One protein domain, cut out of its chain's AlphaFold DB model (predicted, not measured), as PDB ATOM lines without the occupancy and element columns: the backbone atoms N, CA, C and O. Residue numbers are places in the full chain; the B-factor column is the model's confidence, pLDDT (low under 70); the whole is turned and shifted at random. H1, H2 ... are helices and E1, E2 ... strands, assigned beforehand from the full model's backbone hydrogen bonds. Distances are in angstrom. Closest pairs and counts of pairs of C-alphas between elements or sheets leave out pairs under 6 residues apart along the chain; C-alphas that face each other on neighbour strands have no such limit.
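Overview. This is residues 3 to 69 of the 179 residues of the protein "Methylated-DNA--[protein]-cysteine S-methyltransferase" of Arcanobacterium sp. 2701 (UniProt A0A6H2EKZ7). A long hairpin of strands E2 and E3, with short E1 beside E2, makes a small sheet; helix H1 runs slantwise over it, and short H2 packs on H1 away from the sheet. The printed part has 67 residues, in the order E1 E2 E3 H1 H2, mixed in class. The antiparallel sheet E1 - E2 - E3 is a meander, each strand the neighbour of the one before. It is compact, radius of gyration of the C-alphas 11.6 A, spanning 33 by 26 by 18 A.

Arrangement. E1, residues 3 to 5, and E2, residues 16 to 23, form a hairpin at 155 degrees; N 4 and O 18 are 2.9 A apart. E2 and E3, residues 26 to 34, form another at 157 degrees; N 19 and O 31 are 2.9 A apart. H1, residues 47 to 59, is on the sheet over E2, height 8.3 A, slantwise at 35 degrees on the local plane. H1 and H2, residues 64 to 67, touch; their closest C-alphas, of Ala 54 and Lys 65, are 4.6 A apart. H2 is apart from E1, E2 and E3. Every O i to N i+4 pair in H1 is within hydrogen-bond range; H2 is too short for one.

Along the chain. E1 begins at C-alpha 3 (-7.468, 3.645, -28.305). E2 is 23.0 A long, E3 23.6 A, H1 18.3 A. H2 ends at C-alpha 67 (-20.949, -4.215, -17.573).

Size, cuts and confidence. The farthest C-alphas, of Pro 11 and Gly 24, are 32.9 A apart. The printed part has no cut. The link E3 to H1, residues 35 to 46, is long; residues 36 to 42 are under pLDDT 70.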
ATOM      1  N   ILE A   3      -8.556   4.462 -28.859       91.94
ATOM      2  CA  ILE A   3      -7.468   3.645 -28.305       91.94
ATOM      3  C   ILE A   3      -7.302   3.984 -26.823       91.94
ATOM      4  O   ILE A   3      -7.199   5.157 -26.465       91.94
ATOM      5  N   PHE A   4      -7.282   2.954 -25.976       93.12
ATOM      6  CA  PHE A   4      -7.101   3.076 -24.528       93.12
ATOM      7  C   PHE A   4      -5.922   2.217 -24.067       93.12
ATOM      8  O   PHE A   4      -6.085   0.998 -23.946       93.12
ATOM      9  N   PRO A   5      -4.748   2.814 -23.810       93.69
ATOM     10  CA  PRO A   5      -3.664   2.134 -23.111       93.69
ATOM     11  C   PRO A   5      -4.130   1.598 -21.753       93.69
ATOM     12  O   PRO A   5      -4.925   2.244 -21.061       93.69
ATOM     13  N   LEU A   6      -3.678   0.395 -21.396       94.31
ATOM     14  CA  LEU A   6      -4.026  -0.226 -20.121       94.31
ATOM     15  C   LEU A   6      -3.021   0.155 -19.031       94.31
ATOM     16  O   LEU A   6      -1.817   0.225 -19.270       94.31
ATOM     17  N   HIS A   7      -3.541   0.406 -17.831       94.75
ATOM     18  CA  HIS A   7      -2.796   0.897 -16.669       94.75
ATOM     19  C   HIS A   7      -3.227   0.155 -15.399       94.75
ATOM     20  O   HIS A   7      -3.626   0.750 -14.402       94.75
ATOM     21  N   SER A   8      -3.183  -1.168 -15.468       93.88
ATOM     22  CA  SER A   8      -3.555  -2.081 -14.387       93.88
ATOM     23  C   SER A   8      -2.473  -2.233 -13.311       93.88
ATOM     24  O   SER A   8      -2.726  -2.819 -12.262       93.88
ATOM     25  N   GLY A   9      -1.240  -1.786 -13.579       94.19
ATOM     26  CA  GLY A   9      -0.078  -2.061 -12.732       94.19
ATOM     27  C   GLY A   9       0.497  -3.471 -12.924       94.19
ATOM     28  O   GLY A   9       1.479  -3.833 -12.271       94.19
ATOM     29  N   ASN A  10      -0.080  -4.283 -13.819       94.06
ATOM     30  CA  ASN A  10       0.479  -5.557 -14.254       94.06
ATOM     31  C   ASN A  10       1.214  -5.366 -15.594       94.06
ATOM     32  O   ASN A  10       0.561  -5.108 -16.605       94.06
ATOM     33  N   PRO A  11       2.540  -5.593 -15.664       94.00
ATOM     34  CA  PRO A  11       3.334  -5.284 -16.856       94.00
ATOM     35  C   PRO A  11       2.927  -6.077 -18.106       94.00
ATOM     36  O   PRO A  11       3.169  -5.622 -19.219       94.00
ATOM     37  N   ILE A  12       2.314  -7.259 -17.955       94.25
ATOM     38  CA  ILE A  12       1.835  -8.043 -19.104       94.25
ATOM     39  C   ILE A  12       0.553  -7.435 -19.674       94.25
ATOM     40  O   ILE A  12       0.391  -7.407 -20.889       94.25
ATOM     41  N   ILE A  13      -0.354  -6.966 -18.814       95.88
ATOM     42  CA  ILE A  13      -1.604  -6.317 -19.237       95.88
ATOM     43  C   ILE A  13      -1.292  -4.932 -19.812       95.88
ATOM     44  O   ILE A  13      -1.791  -4.586 -20.880       95.88
ATOM     45  N   ASP A  14      -0.407  -4.188 -19.153       95.12
ATOM     46  CA  ASP A  14      -0.034  -2.818 -19.520       95.12
ATOM     47  C   ASP A  14       0.784  -2.758 -20.825       95.12
ATOM     48  O   ASP A  14       0.937  -1.699 -21.426       95.12
ATOM     49  N   ALA A  15       1.251  -3.904 -21.337       94.00
ATOM     50  CA  ALA A  15       1.817  -4.028 -22.683       94.00
ATOM     51  C   ALA A  15       0.759  -3.962 -23.810       94.00
ATOM     52  O   ALA A  15       1.114  -4.040 -24.995       94.00
ATOM     53  N   TYR A  16      -0.529  -3.851 -23.467       95.12
ATOM     54  CA  TYR A  16      -1.639  -3.783 -24.411       95.12
ATOM     55  C   TYR A  16      -2.435  -2.482 -24.293       95.12
ATOM     56  O   TYR A  16      -2.475  -1.805 -23.269       95.12
ATOM     57  N   SER A  17      -3.133  -2.163 -25.375       94.81
ATOM     58  CA  SER A  17      -4.203  -1.173 -25.418       94.81
ATOM     59  C   SER A  17      -5.493  -1.831 -25.901       94.81
ATOM     60  O   SER A  17      -5.465  -2.831 -26.627       94.81
ATOM     61  N   LEU A  18      -6.639  -1.256 -25.541       95.31
ATOM     62  CA  LEU A  18      -7.913  -1.598 -26.161       95.31
ATOM     63  C   LEU A  18      -8.161  -0.692 -27.358       95.31
ATOM     64  O   LEU A  18      -8.358   0.515 -27.206       95.31
ATOM     65  N   ARG A  19      -8.225  -1.290 -28.547       94.56
ATOM     66  CA  ARG A  19      -8.805  -0.644 -29.722       94.56
ATOM     67  C   ARG A  19     -10.311  -0.844 -29.694       94.56
ATOM     68  O   ARG A  19     -10.783  -1.981 -29.745       94.56
ATOM     69  N   VAL A  20     -11.055   0.254 -29.650       95.19
ATOM     70  CA  VAL A  20     -12.517   0.255 -29.571       95.19
ATOM     71  C   VAL A  20     -13.106   0.862 -30.842       95.19
ATOM     72  O   VAL A  20     -12.842   2.015 -31.201       95.19
ATOM     73  N   LEU A  21     -13.920   0.074 -31.540       94.56
ATOM     74  CA  LEU A  21     -14.719   0.529 -32.672       94.56
ATOM     75  C   LEU A  21     -16.123   0.880 -32.188       94.56
ATOM     76  O   LEU A  21     -16.707   0.180 -31.360       94.56
ATOM     77  N   THR A  22     -16.650   1.987 -32.698       93.50
ATOM     78  CA  THR A  22     -17.934   2.547 -32.278       93.50
ATOM     79  C   THR A  22     -18.753   2.963 -33.494       93.50
ATOM     80  O   THR A  22     -18.214   3.268 -34.560       93.50
ATOM     81  N   THR A  23     -20.075   2.960 -33.354       92.38
ATOM     82  CA  THR A  23     -21.009   3.507 -34.348       92.38
ATOM     83  C   THR A  23     -22.084   4.277 -33.598       92.38
ATOM     84  O   THR A  23     -22.851   3.693 -32.837       92.38
ATOM     85  N   GLY A  24     -22.106   5.604 -33.751       88.38
ATOM     86  CA  GLY A  24     -22.925   6.468 -32.900       88.38
ATOM     87  C   GLY A  24     -22.549   6.304 -31.423       88.38
ATOM     88  O   GLY A  24     -21.401   6.530 -31.047       88.38
ATOM     89  N   SER A  25     -23.515   5.881 -30.607       91.00
ATOM     90  CA  SER A  25     -23.381   5.727 -29.150       91.00
ATOM     91  C   SER A  25     -23.216   4.274 -28.688       91.00
ATOM     92  O   SER A  25     -23.430   3.992 -27.513       91.00
ATOM     93  N   VAL A  26     -22.852   3.348 -29.582       95.69
ATOM     94  CA  VAL A  26     -22.603   1.940 -29.227       95.69
ATOM     95  C   VAL A  26     -21.199   1.477 -29.609       95.69
ATOM     96  O   VAL A  26     -20.627   1.922 -30.609       95.69
ATOM     97  N   ILE A  27     -20.658   0.552 -28.817       97.50
ATOM     98  CA  ILE A  27     -19.407  -0.167 -29.068       97.50
ATOM     99  C   ILE A  27     -19.706  -1.373 -29.956       97.50
ATOM    100  O   ILE A  27     -20.517  -2.227 -29.602       97.50
ATOM    101  N   THR A  28     -19.038  -1.467 -31.101       97.25
ATOM    102  CA  THR A  28     -19.230  -2.559 -32.069       97.25
ATOM    103  C   THR A  28     -18.130  -3.608 -32.003       97.25
ATOM    104  O   THR A  28     -18.389  -4.767 -32.317       97.25
ATOM    105  N   GLN A  29     -16.936  -3.237 -31.534       97.25
ATOM    106  CA  GLN A  29     -15.834  -4.173 -31.324       97.25
ATOM    107  C   GLN A  29     -14.818  -3.625 -30.319       97.25
ATOM    108  O   GLN A  29     -14.536  -2.426 -30.302       97.25
ATOM    109  N   ILE A  30     -14.228  -4.518 -29.533       97.44
ATOM    110  CA  ILE A  30     -13.050  -4.281 -28.701       97.44
ATOM    111  C   ILE A  30     -11.980  -5.288 -29.124       97.44
ATOM    112  O   ILE A  30     -12.266  -6.436 -29.464       97.44
ATOM    113  N   THR A  31     -10.722  -4.873 -29.169       96.19
ATOM    114  CA  THR A  31      -9.605  -5.756 -29.523       96.19
ATOM    115  C   THR A  31      -8.393  -5.356 -28.699       96.19
ATOM    116  O   THR A  31      -8.067  -4.171 -28.645       96.19
ATOM    117  N   PHE A  32      -7.723  -6.328 -28.077       95.69
ATOM    118  CA  PHE A  32      -6.402  -6.088 -27.503       95.69
ATOM    119  C   PHE A  32      -5.391  -5.930 -28.637       95.69
ATOM    120  O   PHE A  32      -5.288  -6.796 -29.509       95.69
ATOM    121  N   ILE A  33      -4.654  -4.828 -28.621       92.69
ATOM    122  CA  ILE A  33      -3.530  -4.568 -29.522       92.69
ATOM    123  C   ILE A  33      -2.275  -4.344 -28.685       92.69
ATOM    124  O   ILE A  33      -2.361  -3.813 -27.578       92.69
ATOM    125  N   HIS A  34      -1.117  -4.773 -29.182       90.56
ATOM    126  CA  HIS A  34       0.147  -4.456 -28.524       90.56
ATOM    127  C   HIS A  34       0.436  -2.962 -28.641       90.56
ATOM    128  O   HIS A  34       0.268  -2.393 -29.714       90.56
ATOM    129  N   HIS A  35       0.862  -2.387 -27.519       71.56
ATOM    130  CA  HIS A  35       1.210  -0.988 -27.269       71.56
ATOM    131  C   HIS A  35       1.436  -0.105 -28.523       71.56
ATOM    132  O   HIS A  35       2.563   0.059 -28.990       71.56
ATOM    133  N   GLU A  36       0.369   0.530 -29.020       61.94
ATOM    134  CA  GLU A  36       0.452   1.719 -29.881       61.94
ATOM    135  C   GLU A  36       0.417   2.949 -28.957       61.94
ATOM    136  O   GLU A  36      -0.479   3.076 -28.126       61.94
ATOM    137  N   GLN A  37       1.450   3.799 -29.021       50.78
ATOM    138  CA  GLN A  37       1.733   4.807 -27.985       50.78
ATOM    139  C   GLN A  37       0.795   6.013 -27.979       50.78
ATOM    140  O   GLN A  37       0.634   6.636 -26.934       50.78
ATOM    141  N   GLU A  38       0.187   6.354 -29.110       57.38
ATOM    142  CA  GLU A  38      -0.622   7.563 -29.205       57.38
ATOM    143  C   GLU A  38      -2.102   7.191 -29.148       57.38
ATOM    144  O   GLU A  38      -2.628   6.592 -30.094       57.38
ATOM    145  N   PRO A  39      -2.805   7.504 -28.047       58.16
ATOM    146  CA  PRO A  39      -4.242   7.372 -28.036       58.16
ATOM    147  C   PRO A  39      -4.824   8.272 -29.131       58.16
ATOM    148  O   PRO A  39      -4.755   9.495 -29.043       58.16
ATOM    149  N   GLU A  40      -5.499   7.694 -30.125       61.69
ATOM    150  CA  GLU A  40      -6.504   8.439 -30.889       61.69
ATOM    151  C   GLU A  40      -7.740   8.632 -29.993       61.69
ATOM    152  O   GLU A  40      -8.818   8.065 -30.202       61.69
ATOM    153  N   THR A  41      -7.579   9.394 -28.912       61.00
ATOM    154  CA  THR A  41      -8.676   9.804 -28.042       61.00
ATOM    155  C   THR A  41      -9.451  10.896 -28.752       61.00
ATOM    156  O   THR A  41      -9.199  12.092 -28.620       61.00
ATOM    157  N   ASN A  42     -10.463  10.489 -29.512       69.44
ATOM    158  CA  ASN A  42     -11.473  11.430 -29.961       69.44
ATOM    159  C   ASN A  42     -12.323  11.849 -28.749       69.44
ATOM    160  O   ASN A  42     -13.313  11.195 -28.408       69.44
ATOM    161  N   LEU A  43     -11.926  12.937 -28.085       70.19
ATOM    162  CA  LEU A  43     -12.621  13.496 -26.918       70.19
ATOM    163  C   LEU A  43     -14.069  13.920 -27.223       70.19
ATOM    164  O   LEU A  43     -14.871  14.038 -26.303       70.19
ATOM    165  N   HIS A  44     -14.429  14.092 -28.500       79.12
ATOM    166  CA  HIS A  44     -15.804  14.377 -28.917       79.12
ATOM    167  C   HIS A  44     -16.687  13.123 -28.988       79.12
ATOM    168  O   HIS A  44     -17.898  13.240 -29.172       79.12
ATOM    169  N   ASN A  45     -16.120  11.917 -28.863       82.69
ATOM    170  CA  ASN A  45     -16.926  10.705 -28.793       82.69
ATOM    171  C   ASN A  45     -17.525  10.558 -27.379       82.69
ATOM    172  O   ASN A  45     -16.769  10.483 -26.407       82.69
ATOM    173  N   PRO A  46     -18.862  10.451 -27.236       84.94
ATOM    174  CA  PRO A  46     -19.513  10.356 -25.927       84.94
ATOM    175  C   PRO A  46     -19.104   9.107 -25.129       84.94
ATOM    176  O   PRO A  46     -19.236   9.083 -23.908       84.94
ATOM    177  N   LEU A  47     -18.584   8.072 -25.796       93.12
ATOM    178  CA  LEU A  47     -18.126   6.843 -25.151       93.12
ATOM    179  C   LEU A  47     -16.721   6.957 -24.561       93.12
ATOM    180  O   LEU A  47     -16.356   6.117 -23.741       93.12
ATOM    181  N   THR A  48     -15.941   7.982 -24.925       92.69
ATOM    182  CA  THR A  48     -14.551   8.119 -24.470       92.69
ATOM    183  C   THR A  48     -14.461   8.167 -22.947       92.69
ATOM    184  O   THR A  48     -13.704   7.410 -22.342       92.69
ATOM    185  N   VAL A  49     -15.296   9.000 -22.319       92.19
ATOM    186  CA  VAL A  49     -15.338   9.137 -20.856       92.19
ATOM    187  C   VAL A  49     -15.869   7.866 -20.193       92.19
ATOM    188  O   VAL A  49     -15.308   7.429 -19.192       92.19
ATOM    189  N   LEU A  50     -16.907   7.239 -20.757       95.31
ATOM    190  CA  LEU A  50     -17.497   6.020 -20.191       95.31
ATOM    191  C   LEU A  50     -16.502   4.857 -20.175       95.31
ATOM    192  O   LEU A  50     -16.381   4.173 -19.163       95.31
ATOM    193  N   ILE A  51     -15.761   4.657 -21.267       96.25
ATOM    194  CA  ILE A  51     -14.759   3.589 -21.361       96.25
ATOM    195  C   ILE A  51     -13.599   3.860 -20.398       96.25
ATOM    196  O   ILE A  51     -13.203   2.958 -19.666       96.25
ATOM    197  N   ALA A  52     -13.099   5.100 -20.333       95.31
ATOM    198  CA  ALA A  52     -12.036   5.464 -19.393       95.31
ATOM    199  C   ALA A  52     -12.454   5.226 -17.930       95.31
ATOM    200  O   ALA A  52     -11.704   4.640 -17.152       95.31
ATOM    201  N   GLN A  53     -13.679   5.616 -17.565       96.06
ATOM    202  CA  GLN A  53     -14.232   5.367 -16.230       96.06
ATOM    203  C   GLN A  53     -14.438   3.877 -15.946       96.06
ATOM    204  O   GLN A  53     -14.253   3.453 -14.807       96.06
ATOM    205  N   ALA A  54     -14.836   3.096 -16.952       97.81
ATOM    206  CA  ALA A  54     -15.012   1.658 -16.818       97.81
ATOM    207  C   ALA A  54     -13.682   0.931 -16.606       97.81
ATOM    208  O   ALA A  54     -13.602   0.068 -15.738       97.81
ATOM    209  N   LEU A  55     -12.634   1.319 -17.339       97.69
ATOM    210  CA  LEU A  55     -11.286   0.788 -17.140       97.69
ATOM    211  C   LEU A  55     -10.727   1.165 -15.769       97.69
ATOM    212  O   LEU A  55     -10.225   0.294 -15.072       97.69
ATOM    213  N   SER A  56     -10.887   2.428 -15.356       97.12
ATOM    214  CA  SER A  56     -10.475   2.870 -14.020       97.12
ATOM    215  C   SER A  56     -11.143   2.047 -12.918       97.12
ATOM    216  O   SER A  56     -10.453   1.568 -12.033       97.12
ATOM    217  N   ALA A  57     -12.463   1.839 -12.995       97.25
ATOM    218  CA  ALA A  57     -13.181   1.036 -12.006       97.25
ATOM    219  C   ALA A  57     -12.745  -0.438 -12.018       97.25
ATOM    220  O   ALA A  57     -12.611  -1.044 -10.959       97.25
ATOM    221  N   TRP A  58     -12.468  -1.003 -13.198       97.50
ATOM    222  CA  TRP A  58     -11.962  -2.370 -13.309       97.50
ATOM    223  C   TRP A  58     -10.587  -2.542 -12.660       97.50
ATOM    224  O   TRP A  58     -10.356  -3.572 -12.026       97.50
ATOM    225  N   TYR A  59      -9.702  -1.541 -12.760       96.50
ATOM    226  CA  TYR A  59      -8.416  -1.575 -12.060       96.50
ATOM    227  C   TYR A  59      -8.588  -1.672 -10.539       96.50
ATOM    228  O   TYR A  59      -7.793  -2.332  -9.878       96.50
ATOM    229  N   ASP A  60      -9.667  -1.096 -10.011       94.94
ATOM    230  CA  ASP A  60     -10.036  -1.147  -8.594       94.94
ATOM    231  C   ASP A  60     -10.889  -2.384  -8.233       94.94
ATOM    232  O   ASP A  60     -11.400  -2.488  -7.120       94.94
ATOM    233  N   GLY A  61     -11.073  -3.333  -9.160       94.56
ATOM    234  CA  GLY A  61     -11.859  -4.552  -8.944       94.56
ATOM    235  C   GLY A  61     -13.377  -4.398  -9.114       94.56
ATOM    236  O   GLY A  61     -14.121  -5.345  -8.850       94.56
ATOM    237  N   ASP A  62     -13.864  -3.249  -9.589       95.06
ATOM    238  CA  ASP A  62     -15.282  -3.027  -9.882       95.06
ATOM    239  C   ASP A  62     -15.593  -3.185 -11.380       95.06
ATOM    240  O   ASP A  62     -15.268  -2.350 -12.226       95.06
ATOM    241  N   VAL A  63     -16.311  -4.257 -11.716       96.31
ATOM    242  CA  VAL A  63     -16.764  -4.550 -13.088       96.31
ATOM    243  C   VAL A  63     -18.105  -3.911 -13.451       96.31
ATOM    244  O   VAL A  63     -18.553  -4.053 -14.591       96.31
ATOM    245  N   SER A  64     -18.775  -3.217 -12.528       96.75
ATOM    246  CA  SER A  64     -20.116  -2.658 -12.754       96.75
ATOM    247  C   SER A  64     -20.154  -1.710 -13.956       96.75
ATOM    248  O   SER A  64     -21.051  -1.800 -14.796       96.75
ATOM    249  N   LYS A  65     -19.133  -0.858 -14.099       97.31
ATOM    250  CA  LYS A  65     -19.034   0.100 -15.204       97.31
ATOM    251  C   LYS A  65     -18.653  -0.547 -16.528       97.31
ATOM    252  O   LYS A  65     -19.180  -0.121 -17.552       97.31
ATOM    253  N   LEU A  66     -17.808  -1.585 -16.525       97.00
ATOM    254  CA  LEU A  66     -17.577  -2.391 -17.731       97.00
ATOM    255  C   LEU A  66     -18.897  -3.000 -18.203       97.00
ATOM    256  O   LEU A  66     -19.250  -2.870 -19.374       97.00
ATOM    257  N   ARG A  67     -19.664  -3.579 -17.273       96.81
ATOM    258  CA  ARG A  67     -20.949  -4.215 -17.573       96.81
ATOM    259  C   ARG A  67     -22.023  -3.252 -18.084       96.81
ATOM    260  O   ARG A  67     -22.956  -3.665 -18.767       96.81
ATOM    261  N   ALA A  68     -21.902  -1.972 -17.749       97.38
ATOM    262  CA  ALA A  68     -22.820  -0.929 -18.189       97.38
ATOM    263  C   ALA A  68     -22.475  -0.343 -19.570       97.38
ATOM    264  O   ALA A  68     -23.222   0.499 -20.073       97.38
ATOM    265  N   LEU A  69     -21.358  -0.744 -20.194       97.88
ATOM    266  CA  LEU A  69     -20.971  -0.207 -21.496       97.88
ATOM    267  C   LEU A  69     -22.004  -0.565 -22.584       97.88
ATOM    268  O   LEU A  69     -22.473  -1.703 -22.653       97.88
TER     269      LEU A  69